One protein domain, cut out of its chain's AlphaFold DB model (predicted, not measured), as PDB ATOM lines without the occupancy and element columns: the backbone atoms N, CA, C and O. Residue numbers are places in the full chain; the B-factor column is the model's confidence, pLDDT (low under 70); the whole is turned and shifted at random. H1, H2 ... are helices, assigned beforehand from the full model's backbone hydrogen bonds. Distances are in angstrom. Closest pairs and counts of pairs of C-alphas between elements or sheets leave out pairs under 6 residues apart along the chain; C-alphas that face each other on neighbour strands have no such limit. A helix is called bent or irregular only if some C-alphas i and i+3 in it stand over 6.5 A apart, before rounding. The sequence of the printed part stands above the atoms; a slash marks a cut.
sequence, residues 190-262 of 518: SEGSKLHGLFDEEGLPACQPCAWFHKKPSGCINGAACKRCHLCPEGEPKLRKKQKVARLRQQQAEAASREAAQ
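AT A GLANCE: This is residues 190 to 262 of the 518 residues of the protein "Hypothetical protein" of Symbiodinium natans (UniProt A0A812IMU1). The picture is a long straight arm on a small head: the helix H2 sticks out with its residues 241 to 262, and the head is mostly loop, with the short helix H1 at its beginning and the long link 196 to 235 winding through it. The arm makes the length of the rod, whose C-alphas span 54 by 25 by 16 A. The printed part has 73 residues with two named helices, H1 then H2, and no named strand; the class is all helix, though under half of the residues, 32 of 73, are in named elements. The whole is loose, with a radius of gyration of the C-alphas of 16.3 A.

IN THESE COORDINATES: Find C-alpha 191 at (32.601, 52.038, 99.171); there H1 begins, residues 191 to 195, 8.5 A from first to last C-alpha. H1 is neither bent nor irregular, but only just: C-alphas 192 and 195 are 6.4 A apart. Next go to C-alpha 236 at (23.197, 49.267, 84.379), where H2, residues 236 to 262, begins; it runs 39.0 A to C-alpha 262 at (-13.323, 39.403, 93.937) and is not bent.

HOW THE PARTS SIT: Look from H1 to H2 and you find them apart, with no C-alpha of the one within 8 A of the other. Residues 241 to 262, which belong to H2, stand free: no C-alpha 8 or more residues away along the chain is within 10 A. In H2 every O i to N i+4 pair is within hydrogen-bond range; in H1 0 of 1 such pairs is, beside 1 of 2 O i to N i+3 pairs.

THE WHOLE: The two C-alphas farthest apart are those of Ser 218 and Gln 262, at 54.9 A. Without the free stretch, the body of 51 residues spans 34 by 22 by 11 A. The link from H1 to H2 is long, with 40 residues, and the printed part has no cut. In the B-factor column the mean pLDDT of the printed part of this model is 96.0, and no printed residue is under 70.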
ATOM      1  N   SER A 190      35.005  52.107  94.881       96.75
ATOM      2  CA  SER A 190      34.148  52.867  95.770       96.75
ATOM      3  C   SER A 190      33.674  52.030  96.954       96.75
ATOM      4  O   SER A 190      33.597  50.801  96.878       96.75
ATOM      5  N   GLU A 191      33.262  52.691  98.036       95.94
ATOM      6  CA  GLU A 191      32.601  52.038  99.171       95.94
ATOM      7  C   GLU A 191      31.378  51.217  98.726       95.94
ATOM      8  O   GLU A 191      31.199  50.074  99.148       95.94
ATOM      9  N   GLY A 192      30.582  51.750  97.793       95.38
ATOM     10  CA  GLY A 192      29.417  51.055  97.237       95.38
ATOM     11  C   GLY A 192      29.747  49.842  96.360       95.38
ATOM     12  O   GLY A 192      28.848  49.068  96.030       95.38
ATOM     13  N   SER A 193      31.009  49.663  95.965       96.50
ATOM     14  CA  SER A 193      31.469  48.499  95.205       96.50
ATOM     15  C   SER A 193      31.757  47.273  96.073       96.50
ATOM     16  O   SER A 193      31.869  46.184  95.521       96.50
ATOM     17  N   LYS A 194      31.778  47.404  97.407       95.25
ATOM     18  CA  LYS A 194      31.958  46.272  98.337       95.25
ATOM     19  C   LYS A 194      30.868  45.201  98.216       95.25
ATOM     20  O   LYS A 194      31.130  44.036  98.474       95.25
ATOM     21  N   LEU A 195      29.659  45.595  97.809       94.81
ATOM     22  CA  LEU A 195      28.517  44.692  97.618       94.81
ATOM     23  C   LEU A 195      28.331  44.260  96.154       94.81
ATOM     24  O   LEU A 195      27.285  43.725  95.786       94.81
ATOM     25  N   HIS A 196      29.287  44.562  95.273       95.88
ATOM     26  CA  HIS A 196      29.198  44.150  93.876       95.88
ATOM     27  C   HIS A 196      29.323  42.625  93.753       95.88
ATOM     28  O   HIS A 196      30.151  42.015  94.417       95.88
ATOM     29  N   GLY A 197      28.490  42.013  92.906       94.62
ATOM     30  CA  GLY A 197      28.431  40.556  92.739       94.62
ATOM     31  C   GLY A 197      27.655  39.813  93.832       94.62
ATOM     32  O   GLY A 197      27.383  38.629  93.664       94.62
ATOM     33  N   LEU A 198      27.255  40.494  94.911       95.81
ATOM     34  CA  LEU A 198      26.346  39.934  95.909       95.81
ATOM     35  C   LEU A 198      24.891  40.123  95.475       95.81
ATOM     36  O   LEU A 198      24.544  41.125  94.838       95.81
ATOM     37  N   PHE A 199      24.052  39.166  95.860       95.69
ATOM     38  CA  PHE A 199      22.611  39.179  95.640       95.69
ATOM     39  C   PHE A 199      21.891  39.320  96.989       95.69
ATOM     40  O   PHE A 199      22.404  38.845  98.000       95.69
ATOM     41  N   ASP A 200      20.765  40.027  97.008       94.50
ATOM     42  CA  ASP A 200      19.848  40.082  98.146       94.50
ATOM     43  C   ASP A 200      19.008  38.793  98.241       94.50
ATOM     44  O   ASP A 200      19.101  37.907  97.386       94.50
ATOM     45  N   GLU A 201      18.208  38.671  99.302       96.00
ATOM     46  CA  GLU A 201      17.346  37.504  99.554       96.00
ATOM     47  C   GLU A 201      16.312  37.302  98.431       96.00
ATOM     48  O   GLU A 201      15.846  36.193  98.173       96.00
ATOM     49  N   GLU A 202      15.982  38.374  97.712       91.81
ATOM     50  CA  GLU A 202      15.097  38.381  96.554       91.81
ATOM     51  C   GLU A 202      15.803  37.982  95.244       91.81
ATOM     52  O   GLU A 202      15.168  37.944  94.183       91.81
ATOM     53  N   GLY A 203      17.105  37.681  95.289       93.75
ATOM     54  CA  GLY A 203      17.916  37.280  94.138       93.75
ATOM     55  C   GLY A 203      18.296  38.432  93.203       93.75
ATOM     56  O   GLY A 203      18.669  38.211  92.050       93.75
ATOM     57  N   LEU A 204      18.197  39.679  93.658       92.44
ATOM     58  CA  LEU A 204      18.594  40.882  92.936       92.44
ATOM     59  C   LEU A 204      19.981  41.338  93.379       92.44
ATOM     60  O   LEU A 204      20.390  41.136  94.512       92.44
ATOM     61  N   PRO A 205      20.742  42.005  92.506       94.88
ATOM     62  CA  PRO A 205      22.063  42.494  92.873       94.88
ATOM     63  C   PRO A 205      21.998  43.533  94.007       94.88
ATOM     64  O   PRO A 205      21.447  44.622  93.820       94.88
ATOM     65  N   ALA A 206      22.658  43.237  95.131       96.00
ATOM     66  CA  ALA A 206      22.650  44.038  96.359       96.00
ATOM     67  C   ALA A 206      23.354  45.403  96.212       96.00
ATOM     68  O   ALA A 206      23.073  46.361  96.933       96.00
ATOM     69  N   CYS A 207      24.282  45.530  95.260       97.19
ATOM     70  CA  CYS A 207      24.950  46.800  94.980       97.19
ATOM     71  C   CYS A 207      23.996  47.844  94.376       97.19
ATOM     72  O   CYS A 207      23.055  47.494  93.678       97.19
ATOM     73  N   GLN A 208      24.263  49.143  94.540       96.75
ATOM     74  CA  GLN A 208      23.529  50.202  93.827       96.75
ATOM     75  C   GLN A 208      24.442  50.891  92.805       96.75
ATOM     76  O   GLN A 208      25.381  51.566  93.223       96.75
ATOM     77  N   PRO A 209      24.195  50.796  91.483       97.75
ATOM     78  CA  PRO A 209      25.111  51.326  90.467       97.75
ATOM     79  C   PRO A 209      25.194  52.851  90.552       97.75
ATOM     80  O   PRO A 209      24.168  53.495  90.749       97.75
ATOM     81  N   CYS A 210      26.364  53.466  90.398       97.81
ATOM     82  CA  CYS A 210      26.514  54.923  90.410       97.81
ATOM     83  C   CYS A 210      25.993  55.554  89.113       97.81
ATOM     84  O   CYS A 210      26.434  55.214  88.021       97.81
ATOM     85  N   ALA A 211      25.079  56.522  89.223       96.69
ATOM     86  CA  ALA A 211      24.507  57.196  88.053       96.69
ATOM     87  C   ALA A 211      25.498  58.126  87.329       96.69
ATOM     88  O   ALA A 211      25.260  58.492  86.181       96.69
ATOM     89  N   TRP A 212      26.577  58.535  88.002       96.56
ATOM     90  CA  TRP A 212      27.524  59.529  87.491       96.56
ATOM     91  C   TRP A 212      28.822  58.929  86.967       96.56
ATOM     92  O   TRP A 212      29.457  59.562  86.134       96.56
ATOM     93  N   PHE A 213      29.186  57.727  87.424       97.19
ATOM     94  CA  PHE A 213      30.471  57.105  87.109       97.19
ATOM     95  C   PHE A 213      30.675  56.915  85.600       97.19
ATOM     96  O   PHE A 213      31.680  57.369  85.077       97.19
ATOM     97  N   HIS A 214      29.674  56.374  84.899       95.62
ATOM     98  CA  HIS A 214      29.717  56.215  83.436       95.62
ATOM     99  C   HIS A 214      29.092  57.381  82.661       95.62
ATOM    100  O   HIS A 214      29.217  57.457  81.449       95.62
ATOM    101  N   LYS A 215      28.379  58.299  83.332       95.31
ATOM    102  CA  LYS A 215      27.687  59.406  82.644       95.31
ATOM    103  C   LYS A 215      28.638  60.550  82.287       95.31
ATOM    104  O   LYS A 215      28.395  61.257  81.314       95.31
ATOM    105  N   LYS A 216      29.655  60.795  83.113       94.62
ATOM    106  CA  LYS A 216      30.625  61.872  82.903       94.62
ATOM    107  C   LYS A 216      31.987  61.271  82.562       94.62
ATOM    108  O   LYS A 216      32.385  60.333  83.243       94.62
ATOM    109  N   PRO A 217      32.747  61.864  81.625       93.94
ATOM    110  CA  PRO A 217      34.115  61.422  81.350       93.94
ATOM    111  C   PRO A 217      35.033  61.610  82.568       93.94
ATOM    112  O   PRO A 217      35.962  60.842  82.767       93.94
ATOM    113  N   SER A 218      34.736  62.591  83.430       94.81
ATOM    114  CA  SER A 218      35.447  62.809  84.696       94.81
ATOM    115  C   SER A 218      35.072  61.809  85.801       94.81
ATOM    116  O   SER A 218      35.567  61.929  86.919       94.81
ATOM    117  N   GLY A 219      34.136  60.889  85.550       95.38
ATOM    118  CA  GLY A 219      33.639  59.943  86.541       95.38
ATOM    119  C   GLY A 219      32.817  60.573  87.673       95.38
ATOM    120  O   GLY A 219      32.273  61.679  87.573       95.38
ATOM    121  N   CYS A 220      32.684  59.826  88.771       97.38
ATOM    122  CA  CYS A 220      31.964  60.267  89.963       97.38
ATOM    123  C   CYS A 220      32.827  61.205  90.821       97.38
ATOM    124  O   CYS A 220      33.932  60.844  91.209       97.38
ATOM    125  N   ILE A 221      32.273  62.359  91.209       97.00
ATOM    126  CA  ILE A 221      32.950  63.374  92.040       97.00
ATOM    127  C   ILE A 221      33.347  62.824  93.421       97.00
ATOM    128  O   ILE A 221      34.344  63.245  93.992       97.00
ATOM    129  N   ASN A 222      32.595  61.852  93.944       96.81
ATOM    130  CA  ASN A 222      32.847  61.279  95.268       96.81
ATOM    131  C   ASN A 222      34.030  60.294  95.290       96.81
ATOM    132  O   ASN A 222      34.426  59.864  96.372       96.81
ATOM    133  N   GLY A 223      34.566  59.901  94.126       95.31
ATOM    134  CA  GLY A 223      35.695  58.972  94.028       95.31
ATOM    135  C   GLY A 223      35.487  57.692  94.849       95.31
ATOM    136  O   GLY A 223      34.408  57.095  94.821       95.31
ATOM    137  N   ALA A 224      36.508  57.305  95.618       95.62
ATOM    138  CA  ALA A 224      36.481  56.123  96.482       95.62
ATOM    139  C   ALA A 224      35.431  56.201  97.612       95.62
ATOM    140  O   ALA A 224      34.869  55.184  98.013       95.62
ATOM    141  N   ALA A 225      35.074  57.405  98.069       96.44
ATOM    142  CA  ALA A 225      34.058  57.615  99.107       96.44
ATOM    143  C   ALA A 225      32.612  57.524  98.572       96.44
ATOM    144  O   ALA A 225      31.644  57.805  99.281       96.44
ATOM    145  N   CYS A 226      32.422  57.173  97.296       97.44
ATOM    146  CA  CYS A 226      31.090  57.021  96.733       97.44
ATOM    147  C   CYS A 226      30.365  55.807  97.338       97.44
ATOM    148  O   CYS A 226      30.773  54.661  97.173       97.44
ATOM    149  N   LYS A 227      29.193  56.038  97.934       97.25
ATOM    150  CA  LYS A 227      28.316  54.971  98.453       97.25
ATOM    151  C   LYS A 227      27.645  54.126  97.361       97.25
ATOM    152  O   LYS A 227      26.897  53.202  97.661       97.25
ATOM    153  N   ARG A 228      27.865  54.451  96.083       97.44
ATOM    154  CA  ARG A 228      27.320  53.724  94.930       97.44
ATOM    155  C   ARG A 228      28.429  52.969  94.209       97.44
ATOM    156  O   ARG A 228      29.567  53.418  94.144       97.44
ATOM    157  N   CYS A 229      28.072  51.830  93.642       97.81
ATOM    158  CA  CYS A 229      28.968  50.922  92.949       97.81
ATOM    159  C   CYS A 229      29.508  51.538  91.652       97.81
ATOM    160  O   CYS A 229      28.731  51.964  90.790       97.81
ATOM    161  N   HIS A 230      30.832  51.563  91.515       97.38
ATOM    162  CA  HIS A 230      31.546  51.954  90.293       97.38
ATOM    163  C   HIS A 230      31.868  50.758  89.381       97.38
ATOM    164  O   HIS A 230      32.107  50.940  88.196       97.38
ATOM    165  N   LEU A 231      31.799  49.533  89.906       97.25
ATOM    166  CA  LEU A 231      32.052  48.295  89.152       97.25
ATOM    167  C   LEU A 231      30.891  47.867  88.240       97.25
ATOM    168  O   LEU A 231      31.064  47.020  87.372       97.25
ATOM    169  N   CYS A 232      29.693  48.425  88.429       97.69
ATOM    170  CA  CYS A 232      28.567  48.140  87.544       97.69
ATOM    171  C   CYS A 232      28.853  48.648  86.123       97.69
ATOM    172  O   CYS A 232      29.356  49.763  86.003       97.69
ATOM    173  N   PRO A 233      28.497  47.898  85.066       96.44
ATOM    174  CA  PRO A 233      28.766  48.299  83.688       96.44
ATOM    175  C   PRO A 233      27.958  49.536  83.270       96.44
ATOM    176  O   PRO A 233      26.981  49.934  83.921       96.44
ATOM    177  N   GLU A 234      28.356  50.152  82.156       97.00
ATOM    178  CA  GLU A 234      27.592  51.245  81.562       97.00
ATOM    179  C   GLU A 234      26.176  50.771  81.186       97.00
ATOM    180  O   GLU A 234      25.954  49.644  80.756       97.00
ATOM    181  N   GLY A 235      25.176  51.628  81.401       95.75
ATOM    182  CA  GLY A 235      23.775  51.296  81.129       95.75
ATOM    183  C   GLY A 235      23.060  50.540  82.254       95.75
ATOM    184  O   GLY A 235      21.828  50.600  82.311       95.75
ATOM    185  N   GLU A 236      23.780  49.966  83.222       96.56
ATOM    186  CA  GLU A 236      23.197  49.267  84.379       96.56
ATOM    187  C   GLU A 236      22.183  50.123  85.172       96.56
ATOM    188  O   GLU A 236      21.094  49.632  85.484       96.56
ATOM    189  N   PRO A 237      22.424  51.430  85.444       95.50
ATOM    190  CA  PRO A 237      21.420  52.270  86.101       95.50
ATOM    191  C   PRO A 237      20.100  52.364  85.322       95.50
ATOM    192  O   PRO A 237      19.021  52.404  85.919       95.50
ATOM    193  N   LYS A 238      20.172  52.410  83.984       95.94
ATOM    194  CA  LYS A 238      18.992  52.479  83.113       95.94
ATOM    195  C   LYS A 238      18.283  51.126  83.070       95.94
ATOM    196  O   LYS A 238      17.057  51.097  83.173       95.94
ATOM    197  N   LEU A 239      19.035  50.029  82.971       96.00
ATOM    198  CA  LEU A 239      18.498  48.668  82.966       96.00
ATOM    199  C   LEU A 239      17.742  48.369  84.265       96.00
ATOM    200  O   LEU A 239      16.571  47.995  84.215       96.00
ATOM    201  N   ARG A 240      18.343  48.657  85.424       95.31
ATOM    202  CA  ARG A 240      17.686  48.450  86.724       95.31
ATOM    203  C   ARG A 240      16.453  49.312  86.918       95.31
ATOM    204  O   ARG A 240      15.468  48.853  87.491       95.31
ATOM    205  N   LYS A 241      16.459  50.553  86.418       95.31
ATOM    206  CA  LYS A 241      15.261  51.404  86.438       95.31
ATOM    207  C   LYS A 241      14.137  50.785  85.603       95.31
ATOM    208  O   LYS A 241      13.005  50.737  86.076       95.31
ATOM    209  N   LYS A 242      14.442  50.276  84.403       96.56
ATOM    210  CA  LYS A 242      13.467  49.577  83.549       96.56
ATOM    211  C   LYS A 242      12.929  48.312  84.223       96.56
ATOM    212  O   LYS A 242      11.718  48.144  84.282       96.56
ATOM    213  N   GLN A 243      13.799  47.483  84.799       95.25
ATOM    214  CA  GLN A 243      13.411  46.270  85.532       95.25
ATOM    215  C   GLN A 243      12.525  46.583  86.745       95.25
ATOM    216  O   GLN A 243      11.502  45.933  86.947       95.25
ATOM    217  N   LYS A 244      12.867  47.619  87.524       94.88
ATOM    218  CA  LYS A 244      12.050  48.064  88.660       94.88
ATOM    219  C   LYS A 244      10.659  48.512  88.211       94.88
ATOM    220  O   LYS A 244       9.670  48.117  88.816       94.88
ATOM    221  N   VAL A 245      10.571  49.310  87.145       97.19
ATOM    222  CA  VAL A 245       9.283  49.764  86.596       97.19
ATOM    223  C   VAL A 245       8.466  48.593  86.049       97.19
ATOM    224  O   VAL A 245       7.266  48.537  86.299       97.19
ATOM    225  N   ALA A 246       9.092  47.645  85.349       96.88
ATOM    226  CA  ALA A 246       8.418  46.452  84.843       96.88
ATOM    227  C   ALA A 246       7.806  45.622  85.982       96.88
ATOM    228  O   ALA A 246       6.633  45.264  85.910       96.88
ATOM    229  N   ARG A 247       8.553  45.409  87.072       95.12
ATOM    230  CA  ARG A 247       8.065  44.689  88.255       95.12
ATOM    231  C   ARG A 247       6.887  45.392  88.924       95.12
ATOM    232  O   ARG A 247       5.898  44.745  89.239       95.12
ATOM    233  N   LEU A 248       6.968  46.712  89.106       96.06
ATOM    234  CA  LEU A 248       5.871  47.486  89.695       96.06
ATOM    235  C   LEU A 248       4.607  47.434  88.826       96.06
ATOM    236  O   LEU A 248       3.511  47.283  89.353       96.06
ATOM    237  N   ARG A 249       4.752  47.503  87.497       97.69
ATOM    238  CA  ARG A 249       3.621  47.362  86.565       97.69
ATOM    239  C   ARG A 249       3.000  45.971  86.624       97.69
ATOM    240  O   ARG A 249       1.780  45.863  86.621       97.69
ATOM    241  N   GLN A 250       3.820  44.926  86.707       97.44
ATOM    242  CA  GLN A 250       3.334  43.558  86.860       97.44
ATOM    243  C   GLN A 250       2.551  43.393  88.169       97.44
ATOM    244  O   GLN A 250       1.427  42.908  88.145       97.44
ATOM    245  N   GLN A 251       3.087  43.888  89.287       96.94
ATOM    246  CA  GLN A 251       2.405  43.847  90.584       96.94
ATOM    247  C   GLN A 251       1.066  44.601  90.562       96.94
ATOM    248  O   GLN A 251       0.089  44.140  91.145       96.94
ATOM    249  N   GLN A 252       0.992  45.738  89.865       97.62
ATOM    250  CA  GLN A 252      -0.257  46.485  89.692       97.62
ATOM    251  C   GLN A 252      -1.278  45.732  88.830       97.62
ATOM    252  O   GLN A 252      -2.455  45.703  89.178       97.62
ATOM    253  N   ALA A 253      -0.844  45.099  87.738       97.38
ATOM    254  CA  ALA A 253      -1.719  44.281  86.899       97.38
ATOM    255  C   ALA A 253      -2.257  43.060  87.667       97.38
ATOM    256  O   ALA A 253      -3.446  42.752  87.593       97.38
ATOM    257  N   GLU A 254      -1.406  42.407  88.461       97.62
ATOM    258  CA  GLU A 254      -1.798  41.304  89.340       97.62
ATOM    259  C   GLU A 254      -2.807  41.766  90.401       97.62
ATOM    260  O   GLU A 254      -3.831  41.110  90.596       97.62
ATOM    261  N   ALA A 255      -2.581  42.918  91.038       97.06
ATOM    262  CA  ALA A 255      -3.518  43.495  92.003       97.06
ATOM    263  C   ALA A 255      -4.878  43.823  91.365       97.06
ATOM    264  O   ALA A 255      -5.908  43.414  91.897       97.06
ATOM    265  N   ALA A 256      -4.888  44.464  90.191       96.69
ATOM    266  CA  ALA A 256      -6.116  44.784  89.464       96.69
ATOM    267  C   ALA A 256      -6.894  43.522  89.057       96.69
ATOM    268  O   ALA A 256      -8.117  43.474  89.186       96.69
ATOM    269  N   SER A 257      -6.198  42.463  88.623       96.44
ATOM    270  CA  SER A 257      -6.844  41.187  88.285       96.44
ATOM    271  C   SER A 257      -7.459  40.490  89.505       96.44
ATOM    272  O   SER A 257      -8.534  39.899  89.405       96.44
ATOM    273  N   ARG A 258      -6.814  40.593  90.676       96.19
ATOM    274  CA  ARG A 258      -7.337  40.056  91.939       96.19
ATOM    275  C   ARG A 258      -8.564  40.820  92.421       96.19
ATOM    276  O   ARG A 258      -9.471  40.193  92.956       96.19
ATOM    277  N   GLU A 259      -8.594  42.135  92.235       95.75
ATOM    278  CA  GLU A 259      -9.749  42.966  92.580       95.75
ATOM    279  C   GLU A 259     -10.955  42.637  91.687       95.75
ATOM    280  O   GLU A 259     -12.039  42.368  92.203       95.75
ATOM    281  N   ALA A 260     -10.748  42.509  90.370       94.00
ATOM    282  CA  ALA A 260     -11.797  42.095  89.436       94.00
ATOM    283  C   ALA A 260     -12.377  40.709  89.784       94.00
ATOM    284  O   ALA A 260     -13.594  40.545  89.879       94.00
ATOM    285  N   ALA A 261     -11.518  39.727  90.082       92.44
ATOM    286  CA  ALA A 261     -11.954  38.384  90.471       92.44
ATOM    287  C   ALA A 261     -12.772  38.357  91.778       92.44
ATOM    288  O   ALA A 261     -13.621  37.485  91.956       92.44
ATOM    289  N   GLN A 262     -12.546  39.303  92.697       89.44
ATOM    290  CA  GLN A 262     -13.323  39.403  93.937       89.44
ATOM    291  C   GLN A 262     -14.711  40.012  93.699       89.44
ATOM    292  O   GLN A 262     -15.681  39.579  94.327       89.44
TER     293      GLN A 262